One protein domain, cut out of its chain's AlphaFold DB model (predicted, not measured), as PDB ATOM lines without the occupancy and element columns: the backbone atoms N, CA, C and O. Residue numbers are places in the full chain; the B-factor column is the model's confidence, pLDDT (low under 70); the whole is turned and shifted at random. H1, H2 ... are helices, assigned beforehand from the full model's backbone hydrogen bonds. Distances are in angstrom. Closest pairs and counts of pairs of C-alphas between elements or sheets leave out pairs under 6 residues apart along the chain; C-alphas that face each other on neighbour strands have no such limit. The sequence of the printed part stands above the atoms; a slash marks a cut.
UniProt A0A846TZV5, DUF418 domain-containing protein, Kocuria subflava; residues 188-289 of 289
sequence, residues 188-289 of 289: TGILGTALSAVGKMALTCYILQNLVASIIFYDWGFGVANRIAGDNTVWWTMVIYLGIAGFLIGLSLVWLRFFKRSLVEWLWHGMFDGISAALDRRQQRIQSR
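Overview. This is residues 188 to 289 of the 289 residues of the protein "DUF418 domain-containing protein" of Kocuria subflava (UniProt A0A846TZV5). A long helical arm, residues 266 to 289, of which 266 to 287 belong to H5, sticks out from a small body in which H2 and H4 lie side by side and H1 crosses H4. H3 and the loops about it join H2 to H4. The 102 printed residues hold five named helices, H1 to H5 in chain order, and no named strand: all helix. The whole is extended, with a radius of gyration of the C-alphas of 20.4 A, and flat, spanning 73 by 40 by 15 A.

Along the chain. H1, residues 189 to 200, begins at C-alpha 189 (248.216, -27.893, 46.740) and is 16.3 A long. H2, residues 202 to 217, is 21.7 A long. H3 is residues 224 to 227. H4, residues 233 to 258, is 37.7 A long. H5, residues 263 to 287, is 36.7 A long and ends at C-alpha 287 (230.627, -82.003, 39.326).

Arrangement. H2 is the hub. It touches H4 at residues 244 to 252 alone, closest at C-alphas Cys 205 and Leu 248, 6.4 A, at a steep tilt of 40 degrees, opposite ways. H1 touches H4, about perpendicular at 86 degrees; the closest C-alphas, Ala 197 and Ser 252, are 5.5 A apart. H2 and H3 touch only at the corner, closest at C-alphas Phe 217 and Val 224, 4.7 A. H2 and H5 only just touch, only at their ends, with 3 pairs of C-alphas within 8 A, the closest Thr 204 and Val 264 at 5.6 A. H1 and H5 are apart. In H1, H2 and H5 every O i to N i+4 pair is within hydrogen-bond range, in H4 21 of 22; H3 is too short for one.

Size, cuts and confidence. The C-alphas farthest apart, Asp 231 and Arg 289, are 73.1 A apart. The printed part has no cut and no long link, and no printed residue is under 70 in pLDDT.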
ATOM      1  N   THR A 188     250.686 -30.858  48.415       75.69
ATOM      2  CA  THR A 188     250.778 -30.784  46.953       75.69
ATOM      3  C   THR A 188     249.911 -29.668  46.346       75.69
ATOM      4  O   THR A 188     250.064 -29.348  45.162       75.69
ATOM      5  N   GLY A 189     249.064 -29.013  47.153       84.81
ATOM      6  CA  GLY A 189     248.216 -27.893  46.740       84.81
ATOM      7  C   GLY A 189     247.195 -28.267  45.658       84.81
ATOM      8  O   GLY A 189     247.009 -29.438  45.323       84.81
ATOM      9  N   ILE A 190     246.535 -27.260  45.075       86.56
ATOM     10  CA  ILE A 190     245.470 -27.470  44.074       86.56
ATOM     11  C   ILE A 190     246.011 -28.202  42.842       86.56
ATOM     12  O   ILE A 190     245.428 -29.189  42.398       86.56
ATOM     13  N   LEU A 191     247.155 -27.753  42.316       85.56
ATOM     14  CA  LEU A 191     247.751 -28.330  41.112       85.56
ATOM     15  C   LEU A 191     248.180 -29.786  41.328       85.56
ATOM     16  O   LEU A 191     247.877 -30.645  40.505       85.56
ATOM     17  N   GLY A 192     248.851 -30.089  42.442       85.94
ATOM     18  CA  GLY A 192     249.260 -31.458  42.738       85.94
ATOM     19  C   GLY A 192     248.078 -32.380  43.038       85.94
ATOM     20  O   GLY A 192     248.079 -33.526  42.594       85.94
ATOM     21  N   THR A 193     247.024 -31.866  43.680       88.12
ATOM     22  CA  THR A 193     245.765 -32.605  43.872       88.12
ATOM     23  C   THR A 193     245.102 -32.937  42.535       88.12
ATOM     24  O   THR A 193     244.730 -34.088  42.305       88.12
ATOM     25  N   ALA A 194     245.001 -31.961  41.628       89.50
ATOM     26  CA  ALA A 194     244.434 -32.145  40.294       89.50
ATOM     27  C   ALA A 194     245.217 -33.175  39.467       89.50
ATOM     28  O   ALA A 194     244.635 -34.115  38.928       89.50
ATOM     29  N   LEU A 195     246.546 -33.056  39.425       89.25
ATOM     30  CA  LEU A 195     247.398 -34.007  38.709       89.25
ATOM     31  C   LEU A 195     247.360 -35.406  39.340       89.25
ATOM     32  O   LEU A 195     247.350 -36.404  38.621       89.25
ATOM     33  N   SER A 196     247.277 -35.505  40.671       90.06
ATOM     34  CA  SER A 196     247.104 -36.786  41.366       90.06
ATOM     35  C   SER A 196     245.765 -37.445  41.021       90.06
ATOM     36  O   SER A 196     245.716 -38.658  40.820       90.06
ATOM     37  N   ALA A 197     244.688 -36.662  40.903       91.19
ATOM     38  CA  ALA A 197     243.379 -37.158  40.488       91.19
ATOM     39  C   ALA A 197     243.415 -37.747  39.070       91.19
ATOM     40  O   ALA A 197     242.943 -38.866  38.862       91.19
ATOM     41  N   VAL A 198     244.046 -37.047  38.123       92.88
ATOM     42  CA  VAL A 198     244.262 -37.559  36.759       92.88
ATOM     43  C   VAL A 198     245.112 -38.831  36.782       92.88
ATOM     44  O   VAL A 198     244.751 -39.819  36.149       92.88
ATOM     45  N   GLY A 199     246.195 -38.859  37.567       90.06
ATOM     46  CA  GLY A 199     247.063 -40.033  37.706       90.06
ATOM     47  C   GLY A 199     246.332 -41.276  38.228       90.06
ATOM     48  O   GLY A 199     246.506 -42.364  37.686       90.06
ATOM     49  N   LYS A 200     245.443 -41.120  39.219       90.12
ATOM     50  CA  LYS A 200     244.584 -42.209  39.731       90.12
ATOM     51  C   LYS A 200     243.579 -42.725  38.698       90.12
ATOM     52  O   LYS A 200     243.059 -43.822  38.849       90.12
ATOM     53  N   MET A 201     243.290 -41.936  37.668       92.69
ATOM     54  CA  MET A 201     242.374 -42.287  36.586       92.69
ATOM     55  C   MET A 201     243.088 -42.437  35.240       92.69
ATOM     56  O   MET A 201     242.419 -42.412  34.212       92.69
ATOM     57  N   ALA A 202     244.413 -42.634  35.221       91.12
ATOM     58  CA  ALA A 202     245.235 -42.520  34.014       91.12
ATOM     59  C   ALA A 202     244.701 -43.322  32.814       91.12
ATOM     60  O   ALA A 202     244.594 -42.777  31.720       91.12
ATOM     61  N   LEU A 203     244.290 -44.581  33.016       89.69
ATOM     62  CA  LEU A 203     243.721 -45.411  31.945       89.69
ATOM     63  C   LEU A 203     242.378 -44.868  31.429       89.69
ATOM     64  O   LEU A 203     242.131 -44.847  30.226       89.69
ATOM     65  N   THR A 204     241.519 -44.403  32.338       91.44
ATOM     66  CA  THR A 204     240.233 -43.787  31.978       91.44
ATOM     67  C   THR A 204     240.462 -42.478  31.224       91.44
ATOM     68  O   THR A 204     239.865 -42.269  30.174       91.44
ATOM     69  N   CYS A 205     241.356 -41.621  31.723       94.19
ATOM     70  CA  CYS A 205     241.725 -40.368  31.075       94.19
ATOM     71  C   CYS A 205     242.328 -40.615  29.694       94.19
ATOM     72  O   CYS A 205     241.951 -39.926  28.760       94.19
ATOM     73  N   TYR A 206     243.189 -41.622  29.533       92.56
ATOM     74  CA  TYR A 206     243.749 -41.995  28.237       92.56
ATOM     75  C   TYR A 206     242.659 -42.399  27.235       92.56
ATOM     76  O   TYR A 206     242.630 -41.884  26.117       92.56
ATOM     77  N   ILE A 207     241.735 -43.285  27.627       92.75
ATOM     78  CA  ILE A 207     240.641 -43.727  26.748       92.75
ATOM     79  C   ILE A 207     239.728 -42.552  26.392       92.75
ATOM     80  O   ILE A 207     239.431 -42.341  25.218       92.75
ATOM     81  N   LEU A 208     239.316 -41.758  27.384       93.94
ATOM     82  CA  LEU A 208     238.448 -40.605  27.158       93.94
ATOM     83  C   LEU A 208     239.136 -39.522  26.332       93.94
ATOM     84  O   LEU A 208     238.494 -38.953  25.461       93.94
ATOM     85  N   GLN A 209     240.426 -39.262  26.549       94.62
ATOM     86  CA  GLN A 209     241.195 -38.323  25.736       94.62
ATOM     87  C   GLN A 209     241.179 -38.748  24.269       94.62
ATOM     88  O   GLN A 209     240.867 -37.929  23.414       94.62
ATOM     89  N   ASN A 210     241.471 -40.020  23.978       93.19
ATOM     90  CA  ASN A 210     241.460 -40.537  22.609       93.19
ATOM     91  C   ASN A 210     240.057 -40.516  22.000       93.19
ATOM     92  O   ASN A 210     239.913 -40.162  20.836       93.19
ATOM     93  N   LEU A 211     239.024 -40.852  22.774       93.62
ATOM     94  CA  LEU A 211     237.638 -40.836  22.311       93.62
ATOM     95  C   LEU A 211     237.168 -39.410  21.999       93.62
ATOM     96  O   LEU A 211     236.665 -39.149  20.912       93.62
ATOM     97  N   VAL A 212     237.362 -38.483  22.937       95.31
ATOM     98  CA  VAL A 212     236.967 -37.077  22.795       95.31
ATOM     99  C   VAL A 212     237.757 -36.416  21.669       95.31
ATOM    100  O   VAL A 212     237.161 -35.745  20.833       95.31
ATOM    101  N   ALA A 213     239.072 -36.641  21.592       92.44
ATOM    102  CA  ALA A 213     239.885 -36.128  20.495       92.44
ATOM    103  C   ALA A 213     239.434 -36.700  19.144       92.44
ATOM    104  O   ALA A 213     239.267 -35.931  18.205       92.44
ATOM    105  N   SER A 214     239.160 -38.005  19.056       90.44
ATOM    106  CA  SER A 214     238.630 -38.630  17.836       90.44
ATOM    107  C   SER A 214     237.312 -37.986  17.395       90.44
ATOM    108  O   SER A 214     237.190 -37.587  16.247       90.44
ATOM    109  N   ILE A 215     236.351 -37.802  18.309       93.25
ATOM    110  CA  ILE A 215     235.058 -37.161  18.000       93.25
ATOM    111  C   ILE A 215     235.251 -35.707  17.547       93.25
ATOM    112  O   ILE A 215     234.537 -35.230  16.672       93.25
ATOM    113  N   ILE A 216     236.196 -34.979  18.140       93.06
ATOM    114  CA  ILE A 216     236.438 -33.577  17.786       93.06
ATOM    115  C   ILE A 216     237.135 -33.457  16.429       93.06
ATOM    116  O   ILE A 216     236.703 -32.676  15.582       93.06
ATOM    117  N   PHE A 217     238.214 -34.205  16.217       89.25
ATOM    118  CA  PHE A 217     239.106 -33.989  15.083       89.25
ATOM    119  C   PHE A 217     238.747 -34.806  13.841       89.25
ATOM    120  O   PHE A 217     238.979 -34.294  12.749       89.25
ATOM    121  N   TYR A 218     238.189 -36.013  13.972       88.00
ATOM    122  CA  TYR A 218     237.861 -36.860  12.819       88.00
ATOM    123  C   TYR A 218     236.595 -36.408  12.091       88.00
ATOM    124  O   TYR A 218     235.686 -35.832  12.694       88.00
ATOM    125  N   ASP A 219     236.541 -36.702  10.791       87.94
ATOM    126  CA  ASP A 219     235.478 -36.259   9.884       87.94
ATOM    127  C   ASP A 219     234.120 -36.893  10.192       87.94
ATOM    128  O   ASP A 219     233.101 -36.210  10.109       87.94
ATOM    129  N   TRP A 220     234.094 -38.141  10.671       87.81
ATOM    130  CA  TRP A 220     232.866 -38.777  11.170       87.81
ATOM    131  C   TRP A 220     232.278 -38.095  12.419       87.81
ATOM    132  O   TRP A 220     231.122 -38.339  12.771       87.81
ATOM    133  N   GLY A 221     233.072 -37.281  13.121       89.88
ATOM    134  CA  GLY A 221     232.668 -36.526  14.302       89.88
ATOM    135  C   GLY A 221     232.331 -35.073  13.963       89.88
ATOM    136  O   GLY A 221     231.344 -34.781  13.293       89.88
ATOM    137  N   PHE A 222     233.136 -34.134  14.465       90.69
ATOM    138  CA  PHE A 222     232.990 -32.707  14.159       90.69
ATOM    139  C   PHE A 222     233.873 -32.233  12.994       90.69
ATOM    140  O   PHE A 222     233.666 -31.119  12.493       90.69
ATOM    141  N   GLY A 223     234.846 -33.044  12.558       87.69
ATOM    142  CA  GLY A 223     235.765 -32.716  11.465       87.69
ATOM    143  C   GLY A 223     236.574 -31.447  11.726       87.69
ATOM    144  O   GLY A 223     236.862 -30.685  10.801       87.69
ATOM    145  N   VAL A 224     236.889 -31.144  12.994       87.81
ATOM    146  CA  VAL A 224     237.541 -29.875  13.358       87.81
ATOM    147  C   VAL A 224     238.918 -29.759  12.715       87.81
ATOM    148  O   VAL A 224     239.298 -28.648  12.362       87.81
ATOM    149  N   ALA A 225     239.612 -30.876  12.468       85.81
ATOM    150  CA  ALA A 225     240.905 -30.886  11.783       85.81
ATOM    151  C   ALA A 225     240.846 -30.180  10.417       85.81
ATOM    152  O   ALA A 225     241.675 -29.319  10.134       85.81
ATOM    153  N   ASN A 226     239.817 -30.464   9.612       83.81
ATOM    154  CA  ASN A 226     239.626 -29.816   8.315       83.81
ATOM    155  C   ASN A 226     239.200 -28.342   8.441       83.81
ATOM    156  O   ASN A 226     239.501 -27.541   7.561       83.81
ATOM    157  N   ARG A 227     238.524 -27.961   9.532       84.12
ATOM    158  CA  ARG A 227     238.034 -26.585   9.753       84.12
ATOM    159  C   ARG A 227     239.111 -25.622  10.239       84.12
ATOM    160  O   ARG A 227     239.011 -24.430   9.975       84.12
ATOM    161  N   ILE A 228     240.089 -26.121  10.992       85.75
ATOM    162  CA  ILE A 228     241.178 -25.304  11.549       85.75
ATOM    163  C   ILE A 228     242.435 -25.316  10.676       85.75
ATOM    164  O   ILE A 228     243.410 -24.664  11.043       85.75
ATOM    165  N   ALA A 229     242.407 -26.052   9.558       79.88
ATOM    166  CA  ALA A 229     243.513 -26.164   8.619       79.88
ATOM    167  C   ALA A 229     243.927 -24.782   8.079       79.88
ATOM    168  O   ALA A 229     243.086 -23.979   7.673       79.88
ATOM    169  N   GLY A 230     245.233 -24.514   8.081       79.50
ATOM    170  CA  GLY A 230     245.835 -23.227   7.714       79.50
ATOM    171  C   GLY A 230     246.868 -22.741   8.735       79.50
ATOM    172  O   GLY A 230     247.272 -23.482   9.634       79.50
ATOM    173  N   ASP A 231     247.269 -21.475   8.632       79.94
ATOM    174  CA  ASP A 231     248.407 -20.907   9.381       79.94
ATOM    175  C   ASP A 231     248.247 -20.970  10.910       79.94
ATOM    176  O   ASP A 231     249.221 -21.067  11.653       79.94
ATOM    177  N   ASN A 232     247.004 -20.979  11.399       82.50
ATOM    178  CA  ASN A 232     246.688 -21.013  12.830       82.50
ATOM    179  C   ASN A 232     246.367 -22.418  13.365       82.50
ATOM    180  O   ASN A 232     245.908 -22.542  14.504       82.50
ATOM    181  N   THR A 233     246.608 -23.480  12.584       83.38
ATOM    182  CA  THR A 233     246.259 -24.858  12.979       83.38
ATOM    183  C   THR A 233     246.872 -25.239  14.327       83.38
ATOM    184  O   THR A 233     246.186 -25.790  15.191       83.38
ATOM    185  N   VAL A 234     248.150 -24.906  14.544       84.19
ATOM    186  CA  VAL A 234     248.874 -25.229  15.784       84.19
ATOM    187  C   VAL A 234     248.226 -24.547  16.987       84.19
ATOM    188  O   VAL A 234     247.951 -25.200  17.994       84.19
ATOM    189  N   TRP A 235     247.919 -23.255  16.867       87.38
ATOM    190  CA  TRP A 235     247.281 -22.480  17.929       87.38
ATOM    191  C   TRP A 235     245.906 -23.039  18.295       87.38
ATOM    192  O   TRP A 235     245.638 -23.287  19.471       87.38
ATOM    193  N   TRP A 236     245.055 -23.311  17.304       87.94
ATOM    194  CA  TRP A 236     243.731 -23.891  17.546       87.94
ATOM    195  C   TRP A 236     243.809 -25.290  18.153       87.94
ATOM    196  O   TRP A 236     243.078 -25.591  19.098       87.94
ATOM    197  N   THR A 237     244.737 -26.120  17.677       89.69
ATOM    198  CA  THR A 237     244.972 -27.460  18.229       89.69
ATOM    199  C   THR A 237     245.378 -27.384  19.699       89.69
ATOM    200  O   THR A 237     244.829 -28.117  20.522       89.69
ATOM    201  N   MET A 238     246.275 -26.461  20.062       91.00
ATOM    202  CA  MET A 238     246.672 -26.237  21.455       91.00
ATOM    203  C   MET A 238     245.491 -25.798  22.327       91.00
ATOM    204  O   MET A 238     245.309 -26.337  23.416       91.00
ATOM    205  N   VAL A 239     244.666 -24.859  21.854       95.12
ATOM    206  CA  VAL A 239     243.489 -24.375  22.596       95.12
ATOM    207  C   VAL A 239     242.485 -25.503  22.840       95.12
ATOM    208  O   VAL A 239     242.038 -25.698  23.971       95.12
ATOM    209  N   ILE A 240     242.167 -26.287  21.808       94.69
ATOM    210  CA  ILE A 240     241.258 -27.435  21.918       94.69
ATOM    211  C   ILE A 240     241.832 -28.473  22.885       94.69
ATOM    212  O   ILE A 240     241.123 -28.946  23.773       94.69
ATOM    213  N   TYR A 241     243.122 -28.796  22.765       94.31
ATOM    214  CA  TYR A 241     243.781 -29.753  23.648       94.31
ATOM    215  C   TYR A 241     243.778 -29.296  25.113       94.31
ATOM    216  O   TYR A 241     243.493 -30.099  26.001       94.31
ATOM    217  N   LEU A 242     244.020 -28.009  25.384       95.94
ATOM    218  CA  LEU A 242     243.890 -27.436  26.727       95.94
ATOM    219  C   LEU A 242     242.454 -27.545  27.257       95.94
ATOM    220  O   LEU A 242     242.263 -27.848  28.436       95.94
ATOM    221  N   GLY A 243     241.450 -27.374  26.392       96.94
ATOM    222  CA  GLY A 243     240.045 -27.616  26.720       96.94
ATOM    223  C   GLY A 243     239.771 -29.071  27.110       96.94
ATOM    224  O   GLY A 243     239.170 -29.326  28.154       96.94
ATOM    225  N   ILE A 244     240.274 -30.031  26.325       96.69
ATOM    226  CA  ILE A 244     240.170 -31.470  26.627       96.69
ATOM    227  C   ILE A 244     240.876 -31.788  27.951       96.69
ATOM    228  O   ILE A 244     240.303 -32.456  28.808       96.69
ATOM    229  N   ALA A 245     242.093 -31.282  28.159       95.62
ATOM    230  CA  ALA A 245     242.850 -31.496  29.387       95.62
ATOM    231  C   ALA A 245     242.117 -30.930  30.615       95.62
ATOM    232  O   ALA A 245     241.990 -31.619  31.627       95.62
ATOM    233  N   GLY A 246     241.578 -29.711  30.518       96.06
ATOM    234  CA  GLY A 246     240.777 -29.092  31.573       96.06
ATOM    235  C   GLY A 246     239.506 -29.885  31.885       96.06
ATOM    236  O   GLY A 246     239.211 -30.140  33.056       96.06
ATOM    237  N   PHE A 247     238.798 -30.344  30.851       96.25
ATOM    238  CA  PHE A 247     237.639 -31.224  30.992       96.25
ATOM    239  C   PHE A 247     237.996 -32.521  31.728       96.25
ATOM    240  O   PHE A 247     237.318 -32.882  32.689       96.25
ATOM    241  N   LEU A 248     239.084 -33.193  31.339       95.94
ATOM    242  CA  LEU A 248     239.521 -34.438  31.974       95.94
ATOM    243  C   LEU A 248     239.963 -34.226  33.424       95.94
ATOM    244  O   LEU A 248     239.608 -35.032  34.277       95.94
ATOM    245  N   ILE A 249     240.671 -33.135  33.728       95.38
ATOM    246  CA  ILE A 249     241.034 -32.775  35.106       95.38
ATOM    247  C   ILE A 249     239.775 -32.570  35.956       95.38
ATOM    248  O   ILE A 249     239.664 -33.139  37.045       95.38
ATOM    249  N   GLY A 250     238.816 -31.781  35.462       95.00
ATOM    250  CA  GLY A 250     237.552 -31.530  36.153       95.00
ATOM    251  C   GLY A 250     236.762 -32.817  36.378       95.00
ATOM    252  O   GLY A 250     236.327 -33.089  37.497       95.00
ATOM    253  N   LEU A 251     236.658 -33.653  35.344       94.31
ATOM    254  CA  LEU A 251     236.018 -34.959  35.423       94.31
ATOM    255  C   LEU A 251     236.698 -35.851  36.466       94.31
ATOM    256  O   LEU A 251     236.001 -36.442  37.285       94.31
ATOM    257  N   SER A 252     238.032 -35.918  36.493       93.94
ATOM    258  CA  SER A 252     238.768 -36.717  37.478       93.94
ATOM    259  C   SER A 252     238.531 -36.248  38.912       93.94
ATOM    260  O   SER A 252     238.334 -37.071  39.807       93.94
ATOM    261  N   LEU A 253     238.512 -34.934  39.142       93.44
ATOM    262  CA  LEU A 253     238.247 -34.353  40.461       93.44
ATOM    263  C   LEU A 253     236.818 -34.635  40.937       93.44
ATOM    264  O   LEU A 253     236.615 -35.046  42.080       93.44
ATOM    265  N   VAL A 254     235.831 -34.428  40.063       93.81
ATOM    266  CA  VAL A 254     234.419 -34.683  40.371       93.81
ATOM    267  C   VAL A 254     234.188 -36.177  40.585       93.81
ATOM    268  O   VAL A 254     233.575 -36.562  41.575       93.81
ATOM    269  N   TRP A 255     234.722 -37.031  39.714       92.44
ATOM    270  CA  TRP A 255     234.553 -38.479  39.797       92.44
ATOM    271  C   TRP A 255     235.099 -39.045  41.105       92.44
ATOM    272  O   TRP A 255     234.382 -39.748  41.815       92.44
ATOM    273  N   LEU A 256     236.333 -38.690  41.473       90.44
ATOM    274  CA  LEU A 256     236.971 -39.200  42.691       90.44
ATOM    275  C   LEU A 256     236.345 -38.668  43.987       90.44
ATOM    276  O   LEU A 256     236.607 -39.214  45.059       90.44
ATOM    277  N   ARG A 257     235.488 -37.642  43.906       88.88
ATOM    278  CA  ARG A 257     234.656 -37.209  45.035       88.88
ATOM    279  C   ARG A 257     233.526 -38.198  45.332       88.88
ATOM    280  O   ARG A 257     233.146 -38.338  46.490       88.88
ATOM    281  N   PHE A 258     233.001 -38.869  44.308       87.88
ATOM    282  CA  PHE A 258     231.873 -39.798  44.436       87.88
ATOM    283  C   PHE A 258     232.302 -41.271  44.416       87.88
ATOM    284  O   PHE A 258     231.704 -42.094  45.107       87.88
ATOM    285  N   PHE A 259     233.356 -41.613  43.669       85.56
ATOM    286  CA  PHE A 259     233.783 -42.989  43.430       85.56
ATOM    287  C   PHE A 259     235.248 -43.204  43.821       85.56
ATOM    288  O   PHE A 259     236.134 -42.444  43.450       85.56
ATOM    289  N   LYS A 260     235.524 -44.299  44.542       78.69
ATOM    290  CA  LYS A 260     236.885 -44.641  45.001       78.69
ATOM    291  C   LYS A 260     237.782 -45.259  43.918       78.69
ATOM    292  O   LYS A 260     238.983 -45.368  44.137       78.69
ATOM    293  N   ARG A 261     237.210 -45.709  42.797       77.00
ATOM    294  CA  ARG A 261     237.911 -46.389  41.690       77.00
ATOM    295  C   ARG A 261     237.676 -45.647  40.382       77.00
ATOM    296  O   ARG A 261     236.649 -44.982  40.232       77.00
ATOM    297  N   SER A 262     238.606 -45.771  39.437       81.69
ATOM    298  CA  SER A 262     238.407 -45.209  38.099       81.69
ATOM    299  C   SER A 262     237.287 -45.947  37.351       81.69
ATOM    300  O   SER A 262     236.967 -47.096  37.663       81.69
ATOM    301  N   LEU A 263     236.668 -45.284  36.369       80.81
ATOM    302  CA  LEU A 263     235.538 -45.836  35.608       80.81
ATOM    303  C   LEU A 263     235.897 -47.177  34.953       80.81
ATOM    304  O   LEU A 263     235.144 -48.145  35.040       80.81
ATOM    305  N   VAL A 264     237.069 -47.237  34.325       82.81
ATOM    306  CA  VAL A 264     237.528 -48.434  33.614       82.81
ATOM    307  C   VAL A 264     237.872 -49.560  34.584       82.81
ATOM    308  O   VAL A 264     237.523 -50.705  34.319       82.81
ATOM    309  N   GLU A 265     238.489 -49.264  35.729       80.38
ATOM    310  CA  GLU A 265     238.740 -50.281  36.760       80.38
ATOM    311  C   GLU A 265     237.438 -50.846  37.330       80.38
ATOM    312  O   GLU A 265     237.346 -52.045  37.584       80.38
ATOM    313  N   TRP A 266     236.422 -50.000  37.526       80.62
ATOM    314  CA  TRP A 266     235.109 -50.448  37.981       80.62
ATOM    315  C   TRP A 266     234.467 -51.417  36.978       80.62
ATOM    316  O   TRP A 266     234.033 -52.499  37.372       80.62
ATOM    317  N   LEU A 267     234.489 -51.073  35.685       82.25
ATOM    318  CA  LEU A 267     234.006 -51.948  34.613       82.25
ATOM    319  C   LEU A 267     234.802 -53.254  34.538       82.25
ATOM    320  O   LEU A 267     234.214 -54.330  34.469       82.25
ATOM    321  N   TRP A 268     236.132 -53.170  34.595       81.94
ATOM    322  CA  TRP A 268     237.016 -54.330  34.523       81.94
ATOM    323  C   TRP A 268     236.744 -55.322  35.654       81.94
ATOM    324  O   TRP A 268     236.571 -56.514  35.400       81.94
ATOM    325  N   HIS A 269     236.668 -54.840  36.897       81.06
ATOM    326  CA  HIS A 269     236.356 -55.690  38.044       81.06
ATOM    327  C   HIS A 269     234.962 -56.308  37.927       81.06
ATOM    328  O   HIS A 269     234.827 -57.513  38.106       81.06
ATOM    329  N   GLY A 270     233.951 -55.527  37.534       82.31
ATOM    330  CA  GLY A 270     232.600 -56.053  37.332       82.31
ATOM    331  C   GLY A 270     232.541 -57.159  36.273       82.31
ATOM    332  O   GLY A 270     231.889 -58.183  36.479       82.31
ATOM    333  N   MET A 271     233.264 -56.993  35.162       85.31
ATOM    334  CA  MET A 271     233.366 -58.018  34.120       85.31
ATOM    335  C   MET A 271     234.095 -59.269  34.618       85.31
ATOM    336  O   MET A 271     233.621 -60.383  34.394       85.31
ATOM    337  N   PHE A 272     235.230 -59.101  35.298       86.50
ATOM    338  CA  PHE A 272     236.024 -60.215  35.816       86.50
ATOM    339  C   PHE A 272     235.254 -61.040  36.853       86.50
ATOM    340  O   PHE A 272     235.216 -62.270  36.761       86.50
ATOM    341  N   ASP A 273     234.587 -60.371  37.793       88.06
ATOM    342  CA  ASP A 273     233.787 -61.017  38.833       88.06
ATOM    343  C   ASP A 273     232.590 -61.757  38.212       88.06
ATOM    344  O   ASP A 273     232.292 -62.896  38.575       88.06
ATOM    345  N   GLY A 274     231.945 -61.156  37.203       87.94
ATOM    346  CA  GLY A 274     230.842 -61.773  36.467       87.94
ATOM    347  C   GLY A 274     231.246 -63.040  35.706       87.94
ATOM    348  O   GLY A 274     230.529 -64.045  35.756       87.94
ATOM    349  N   ILE A 275     232.401 -63.015  35.030       87.56
ATOM    350  CA  ILE A 275     232.946 -64.177  34.311       87.56
ATOM    351  C   ILE A 275     233.347 -65.275  35.297       87.56
ATOM    352  O   ILE A 275     232.973 -66.431  35.095       87.56
ATOM    353  N   SER A 276     234.046 -64.923  36.378       89.69
ATOM    354  CA  SER A 276     234.477 -65.878  37.408       89.69
ATOM    355  C   SER A 276     233.275 -66.592  38.027       89.69
ATOM    356  O   SER A 276     233.195 -67.817  37.997       89.69
ATOM    357  N   ALA A 277     232.244 -65.840  38.424       89.19
ATOM    358  CA  ALA A 277     231.010 -66.417  38.953       89.19
ATOM    359  C   ALA A 277     230.272 -67.311  37.935       89.19
ATOM    360  O   ALA A 277     229.607 -68.283  38.305       89.19
ATOM    361  N   ALA A 278     230.338 -66.999  36.636       89.62
ATOM    362  CA  ALA A 278     229.761 -67.847  35.593       89.62
ATOM    363  C   ALA A 278     230.535 -69.164  35.412       89.62
ATOM    364  O   ALA A 278     229.910 -70.210  35.212       89.62
ATOM    365  N   LEU A 279     231.866 -69.124  35.509       89.88
ATOM    366  CA  LEU A 279     232.730 -70.302  35.437       89.88
ATOM    367  C   LEU A 279     232.535 -71.218  36.648       89.88
ATOM    368  O   LEU A 279     232.338 -72.420  36.456       89.88
ATOM    369  N   ASP A 280     232.460 -70.656  37.853       91.69
ATOM    370  CA  ASP A 280     232.218 -71.412  39.087       91.69
ATOM    371  C   ASP A 280     230.877 -72.158  39.024       91.69
ATOM    372  O   ASP A 280     230.802 -73.364  39.269       91.69
ATOM    373  N   ARG A 281     229.811 -71.476  38.573       91.38
ATOM    374  CA  ARG A 281     228.490 -72.098  38.353       91.38
ATOM    375  C   ARG A 281     228.535 -73.234  37.330       91.38
ATOM    376  O   ARG A 281     227.791 -74.207  37.455       91.38
ATOM    377  N   ARG A 282     229.371 -73.120  36.294       89.38
ATOM    378  CA  ARG A 282     229.530 -74.163  35.270       89.38
ATOM    379  C   ARG A 282     230.280 -75.374  35.822       89.38
ATOM    380  O   ARG A 282     229.858 -76.492  35.545       89.38
ATOM    381  N   GLN A 283     231.339 -75.168  36.607       88.50
ATOM    382  CA  GLN A 283     232.083 -76.258  37.247       88.50
ATOM    383  C   GLN A 283     231.218 -77.032  38.243       88.50
ATOM    384  O   GLN A 283     231.190 -78.259  38.187       88.50
ATOM    385  N   GLN A 284     230.433 -76.335  39.069       88.06
ATOM    386  CA  GLN A 284     229.506 -76.974  40.009       88.06
ATOM    387  C   GLN A 284     228.483 -77.876  39.297       88.06
ATOM    388  O   GLN A 284     228.244 -78.996  39.738       88.06
ATOM    389  N   ARG A 285     227.932 -77.443  38.151       86.25
ATOM    390  CA  ARG A 285     227.000 -78.254  37.337       86.25
ATOM    391  C   ARG A 285     227.636 -79.491  36.699       86.25
ATOM    392  O   ARG A 285     226.917 -80.437  36.393       86.25
ATOM    393  N   ILE A 286     228.937 -79.453  36.418       87.56
ATOM    394  CA  ILE A 286     229.677 -80.596  35.863       87.56
ATOM    395  C   ILE A 286     229.990 -81.604  36.972       87.56
ATOM    396  O   ILE A 286     229.878 -82.795  36.732       87.56
ATOM    397  N   GLN A 287     230.336 -81.138  38.175       81.94
ATOM    398  CA  GLN A 287     230.627 -82.003  39.326       81.94
ATOM    399  C   GLN A 287     229.376 -82.652  39.936       81.94
ATOM    400  O   GLN A 287     229.485 -83.674  40.603       81.94
ATOM    401  N   SER A 288     228.195 -82.062  39.731       82.44
ATOM    402  CA  SER A 288     226.915 -82.603  40.201       82.44
ATOM    403  C   SER A 288     226.248 -83.583  39.221       82.44
ATOM    404  O   SER A 288     225.086 -83.929  39.428       82.44
ATOM    405  N   ARG A 289     226.912 -83.940  38.116       70.69
ATOM    406  CA  ARG A 289     226.455 -84.912  37.111       70.69
ATOM    407  C   ARG A 289     227.342 -86.143  37.154       70.69
ATOM    408  O   ARG A 289     226.779 -87.237  36.950       70.69
TER     409      ARG A 289